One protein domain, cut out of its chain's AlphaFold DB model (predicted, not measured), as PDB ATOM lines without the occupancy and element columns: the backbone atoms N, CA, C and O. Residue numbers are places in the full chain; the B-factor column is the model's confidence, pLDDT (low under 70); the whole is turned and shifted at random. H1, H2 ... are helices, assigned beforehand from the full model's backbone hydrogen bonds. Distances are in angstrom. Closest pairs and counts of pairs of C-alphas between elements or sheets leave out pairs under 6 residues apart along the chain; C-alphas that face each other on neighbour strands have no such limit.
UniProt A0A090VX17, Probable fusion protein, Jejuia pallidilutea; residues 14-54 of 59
ATOM      1  N   GLU A  14     -52.910  54.133 114.304       87.44
ATOM      2  CA  GLU A  14     -52.377  53.845 115.647       87.44
ATOM      3  C   GLU A  14     -51.335  54.893 116.077       87.44
ATOM      4  O   GLU A  14     -51.376  55.419 117.191       87.44
ATOM      5  N   THR A  15     -50.427  55.267 115.175       90.50
ATOM      6  CA  THR A  15     -49.432  56.324 115.389       90.50
ATOM      7  C   THR A  15     -50.102  57.675 115.596       90.50
ATOM      8  O   THR A  15     -49.663  58.445 116.450       90.50
ATOM      9  N   LYS A  16     -51.185  57.956 114.866       93.00
ATOM     10  CA  LYS A  16     -51.937  59.206 114.991       93.00
ATOM     11  C   LYS A  16     -52.660  59.316 116.329       93.00
ATOM     12  O   LYS A  16     -52.599  60.369 116.964       93.00
ATOM     13  N   GLU A  17     -53.305  58.245 116.781       90.25
ATOM     14  CA  GLU A  17     -53.926  58.189 118.109       90.25
ATOM     15  C   GLU A  17     -52.886  58.363 119.217       90.25
ATOM     16  O   GLU A  17     -53.088  59.139 120.152       90.25
ATOM     17  N   LEU A  18     -51.732  57.710 119.077       88.56
ATOM     18  CA  LEU A  18     -50.643  57.834 120.034       88.56
ATOM     19  C   LEU A  18     -50.040  59.244 120.061       88.56
ATOM     20  O   LEU A  18     -49.767  59.786 121.131       88.56
ATOM     21  N   ALA A  19     -49.842  59.854 118.893       91.56
ATOM     22  CA  ALA A  19     -49.362  61.223 118.795       91.56
ATOM     23  C   ALA A  19     -50.355  62.203 119.428       91.56
ATOM     24  O   ALA A  19     -49.928  63.107 120.144       91.56
ATOM     25  N   LYS A  20     -51.665  61.998 119.232       92.62
ATOM     26  CA  LYS A  20     -52.713  62.777 119.901       92.62
ATOM     27  C   LYS A  20     -52.615  62.652 121.424       92.62
ATOM     28  O   LYS A  20     -52.562  63.679 122.090       92.62
ATOM     29  N   PHE A  21     -52.504  61.431 121.950       89.00
ATOM     30  CA  PHE A  21     -52.339  61.192 123.388       89.00
ATOM     31  C   PHE A  21     -51.145  61.968 123.962       89.00
ATOM     32  O   PHE A  21     -51.293  62.711 124.927       89.00
ATOM     33  N   PHE A  22     -49.968  61.859 123.336       89.81
ATOM     34  CA  PHE A  22     -48.786  62.565 123.829       89.81
ATOM     35  C   PHE A  22     -48.877  64.083 123.666       89.81
ATOM     36  O   PHE A  22     -48.441  64.801 124.561       89.81
ATOM     37  N   ASN A  23     -49.482  64.581 122.586       90.81
ATOM     38  CA  ASN A  23     -49.747  66.011 122.432       90.81
ATOM     39  C   ASN A  23     -50.662  66.542 123.549       90.81
ATOM     40  O   ASN A  23     -50.415  67.631 124.054       90.81
ATOM     41  N   GLU A  24     -51.670  65.776 123.973       89.75
ATOM     42  CA  GLU A  24     -52.548  66.156 125.088       89.75
ATOM     43  C   GLU A  24     -51.812  66.124 126.438       89.75
ATOM     44  O   GLU A  24     -51.979  67.034 127.243       89.75
ATOM     45  N   THR A  25     -50.965  65.118 126.687       84.81
ATOM     46  CA  THR A  25     -50.281  64.965 127.988       84.81
ATOM     47  C   THR A  25     -48.997  65.784 128.141       84.81
ATOM     48  O   THR A  25     -48.663  66.194 129.247       84.81
ATOM     49  N   LEU A  26     -48.244  65.985 127.055       88.44
ATOM     50  CA  LEU A  26     -46.898  66.579 127.058       88.44
ATOM     51  C   LEU A  26     -46.801  67.853 126.202       88.44
ATOM     52  O   LEU A  26     -45.760  68.505 126.203       88.44
ATOM     53  N   GLY A  27     -47.836  68.192 125.425       92.19
ATOM     54  CA  GLY A  27     -47.806  69.291 124.450       92.19
ATOM     55  C   GLY A  27     -47.099  68.954 123.129       92.19
ATOM     56  O   GLY A  27     -47.142  69.755 122.198       92.19
ATOM     57  N   PHE A  28     -46.453  67.786 123.024       92.44
ATOM     58  CA  PHE A  28     -45.809  67.293 121.804       92.44
ATOM     59  C   PHE A  28     -45.704  65.757 121.793       92.44
ATOM     60  O   PHE A  28     -45.660  65.115 122.843       92.44
ATOM     61  N   CYS A  29     -45.586  65.149 120.608       91.00
ATOM     62  CA  CYS A  29     -45.246  63.732 120.464       91.00
ATOM     63  C   CYS A  29     -43.717  63.540 120.370       91.00
ATOM     64  O   CYS A  29     -43.093  64.098 119.463       91.00
ATOM     65  N   PRO A  30     -43.081  62.756 121.264       90.81
ATOM     66  CA  PRO A  30     -41.635  62.553 121.225       90.81
ATOM     67  C   PRO A  30     -41.147  61.823 119.965       90.81
ATOM     68  O   PRO A  30     -41.706  60.807 119.551       90.81
ATOM     69  N   ASN A  31     -40.005  62.260 119.422       91.88
ATOM     70  CA  ASN A  31     -39.353  61.587 118.290       91.88
ATOM     71  C   ASN A  31     -38.994  60.124 118.592       91.88
ATOM     72  O   ASN A  31     -39.051  59.293 117.690       91.88
ATOM     73  N   SER A  32     -38.653  59.789 119.841       89.25
ATOM     74  CA  SER A  32     -38.375  58.406 120.256       89.25
ATOM     75  C   SER A  32     -39.562  57.492 119.957       89.25
ATOM     76  O   SER A  32     -39.397  56.477 119.286       89.25
ATOM     77  N   VAL A  33     -40.771  57.908 120.333       87.50
ATOM     78  CA  VAL A  33     -42.016  57.182 120.058       87.50
ATOM     79  C   VAL A  33     -42.223  57.007 118.550       87.50
ATOM     80  O   VAL A  33     -42.428  55.890 118.078       87.50
ATOM     81  N   LEU A  34     -42.071  58.081 117.771       92.75
ATOM     82  CA  LEU A  34     -42.231  58.047 116.312       92.75
ATOM     83  C   LEU A  34     -41.180  57.174 115.606       92.75
ATOM     84  O   LEU A  34     -41.464  56.575 114.570       92.75
ATOM     85  N   THR A  35     -39.964  57.069 116.145       94.19
ATOM     86  CA  THR A  35     -38.954  56.131 115.628       94.19
ATOM     87  C   THR A  35     -39.261  54.683 116.010       94.19
ATOM     88  O   THR A  35     -39.078  53.783 115.187       94.19
ATOM     89  N   MET A  36     -39.787  54.449 117.217       92.19
ATOM     90  CA  MET A  36     -40.158  53.119 117.708       92.19
ATOM     91  C   MET A  36     -41.335  52.513 116.940       92.19
ATOM     92  O   MET A  36     -41.385  51.292 116.802       92.19
ATOM     93  N   GLN A  37     -42.225  53.331 116.363       91.56
ATOM     94  CA  GLN A  37     -43.364  52.845 115.573       91.56
ATOM     95  C   GLN A  37     -42.984  52.059 114.311       91.56
ATOM     96  O   GLN A  37     -43.796  51.311 113.778       91.56
ATOM     97  N   ARG A  38     -41.715  52.090 113.886       91.50
ATOM     98  CA  ARG A  38     -41.195  51.153 112.871       91.50
ATOM     99  C   ARG A  38     -41.251  49.685 113.321       91.50
ATOM    100  O   ARG A  38     -41.153  48.782 112.492       91.50
ATOM    101  N   ARG A  39     -41.369  49.437 114.629       92.25
ATOM    102  CA  ARG A  39     -41.577  48.127 115.259       92.25
ATOM    103  C   ARG A  39     -42.811  48.215 116.174       92.25
ATOM    104  O   ARG A  39     -42.655  48.291 117.396       92.25
ATOM    105  N   PRO A  40     -44.032  48.186 115.612       87.06
ATOM    106  CA  PRO A  40     -45.260  48.531 116.338       87.06
ATOM    107  C   PRO A  40     -45.508  47.643 117.565       87.06
ATOM    108  O   PRO A  40     -45.893  48.140 118.620       87.06
ATOM    109  N   ALA A  41     -45.171  46.349 117.498       90.69
ATOM    110  CA  ALA A  41     -45.279  45.449 118.650       90.69
ATOM    111  C   ALA A  41     -44.401  45.883 119.843       90.69
ATOM    112  O   ALA A  41     -44.842  45.823 120.990       90.69
ATOM    113  N   ILE A  42     -43.179  46.363 119.579       90.25
ATOM    114  CA  ILE A  42     -42.251  46.848 120.615       90.25
ATOM    115  C   ILE A  42     -42.737  48.190 121.166       90.25
ATOM    116  O   ILE A  42     -42.780  48.380 122.380       90.25
ATOM    117  N   SER A  43     -43.138  49.100 120.276       89.12
ATOM    118  CA  SER A  43     -43.704  50.403 120.636       89.12
ATOM    119  C   SER A  43     -44.892  50.248 121.589       89.12
ATOM    120  O   SER A  43     -44.892  50.806 122.686       89.12
ATOM    121  N   LYS A  44     -45.850  49.384 121.236       87.62
ATOM    122  CA  LYS A  44     -47.029  49.081 122.051       87.62
ATOM    123  C   LYS A  44     -46.672  48.528 123.430       87.62
ATOM    124  O   LYS A  44     -47.222  48.988 124.432       87.62
ATOM    125  N   ALA A  45     -45.736  47.580 123.502       91.94
ATOM    126  CA  ALA A  45     -45.270  47.033 124.774       91.94
ATOM    127  C   ALA A  45     -44.647  48.121 125.667       91.94
ATOM    128  O   ALA A  45     -44.980  48.223 126.848       91.94
ATOM    129  N   PHE A  46     -43.806  48.984 125.093       88.69
ATOM    130  CA  PHE A  46     -43.180  50.093 125.811       88.69
ATOM    131  C   PHE A  46     -44.197  51.133 126.302       88.69
ATOM    132  O   PHE A  46     -44.097  51.621 127.426       88.69
ATOM    133  N   ILE A  47     -45.209  51.464 125.499       85.19
ATOM    134  CA  ILE A  47     -46.274  52.395 125.901       85.19
ATOM    135  C   ILE A  47     -47.062  51.834 127.084       85.19
ATOM    136  O   ILE A  47     -47.334  52.560 128.038       85.19
ATOM    137  N   ASN A  48     -47.397  50.544 127.052       90.31
ATOM    138  CA  ASN A  48     -48.095  49.894 128.158       90.31
ATOM    139  C   ASN A  48     -47.254  49.887 129.438       90.31
ATOM    140  O   ASN A  48     -47.797  50.141 130.510       90.31
ATOM    141  N   LEU A  49     -45.937  49.680 129.326       90.88
ATOM    142  CA  LEU A  49     -45.021  49.829 130.457       90.88
ATOM    143  C   LEU A  49     -45.078  51.250 131.035       90.88
ATOM    144  O   LEU A  49     -45.274  51.404 132.235       90.88
ATOM    145  N   ASN A  50     -44.967  52.288 130.200       84.50
ATOM    146  CA  ASN A  50     -45.044  53.676 130.674       84.50
ATOM    147  C   ASN A  50     -46.379  53.968 131.368       84.50
ATOM    148  O   ASN A  50     -46.395  54.561 132.441       84.50
ATOM    149  N   LYS A  51     -47.496  53.506 130.792       85.50
ATOM    150  CA  LYS A  51     -48.821  53.635 131.413       85.50
ATOM    151  C   LYS A  51     -48.880  52.945 132.774       85.50
ATOM    152  O   LYS A  51     -49.420  53.526 133.705       85.50
ATOM    153  N   ALA A  52     -48.311  51.745 132.899       90.81
ATOM    154  CA  ALA A  52     -48.270  51.016 134.163       90.81
ATOM    155  C   ALA A  52     -47.434  51.744 135.228       90.81
ATOM    156  O   ALA A  52     -47.855  51.818 136.375       90.81
ATOM    157  N   VAL A  53     -46.293  52.332 134.850       87.69
ATOM    158  CA  VAL A  53     -45.455  53.132 135.765       87.69
ATOM    159  C   VAL A  53     -46.169  54.414 136.206       87.69
ATOM    160  O   VAL A  53     -46.032  54.831 137.351       87.69
ATOM    161  N   MET A  54     -46.940  55.039 135.313       83.06
ATOM    162  CA  MET A  54     -47.689  56.270 135.599       83.06
ATOM    163  C   MET A  54     -49.045  56.027 136.279       83.06
ATOM    164  O   MET A  54     -49.716  56.990 136.650       83.06
TER     165      MET A  54
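Overview. This is residues 14 to 54 of the 59 residues of the protein "Probable fusion protein" of Jejuia pallidilutea (UniProt A0A090VX17). Two helices, H1 and the short H2, lie roughly side by side and run opposite ways, and the longer H3 turns away from H2 at a corner. The contacts between the helices are few, and the last part of H3, residues 48 to 54, sticks out. The printed part has 41 residues with three named helices, in the order H1, H2, H3, and no named strand; its class is all helix. The whole is compact, with a radius of gyration of the C-alphas of 9.6 A and spans of 24 by 22 by 15 A.

Arrangement. H1, residues 14 to 26, and H2, residues 31 to 36, are close but not clearly touching; their closest C-alphas, those of Thr 15 and Leu 34, are 7.5 A apart. They run opposite ways at a shallow tilt of 32 degrees, only just short of steep. H2 and H3, residues 40 to 54, touch only at the corner by their link, and only just, with 3 pairs of C-alphas within 8 A. Their closest C-alphas are those of Met 36 and Ser 43, 5.3 A apart, and H3 touches H2 with residues 42 to 43 alone. They run opposite ways at a steep tilt of 55 degrees. H1 and H3 are near each other, with 6 pairs of C-alphas within 10 A. In H1, H2 and H3 every O i to N i+4 pair is within hydrogen-bond range.

Along the chain. H1 runs 18.0 A from C-alpha 14 at (-52.377, 53.845, 115.647) to C-alpha 26. H2 begins at C-alpha 31, at (-39.353, 61.587, 118.290), and has 6 residues. H3 runs 20.9 A and ends at C-alpha 54, at (-47.689, 56.270, 135.599).

Size, cuts and confidence. The two C-alphas farthest apart, those of Gly 27 and Ala 41, are 24.7 A apart. The printed part has no cut. The links H1 to H2 and H2 to H3 are tight, with 4 and 3 residues. The mean pLDDT of the printed part is 89.7, and no printed residue is under 70.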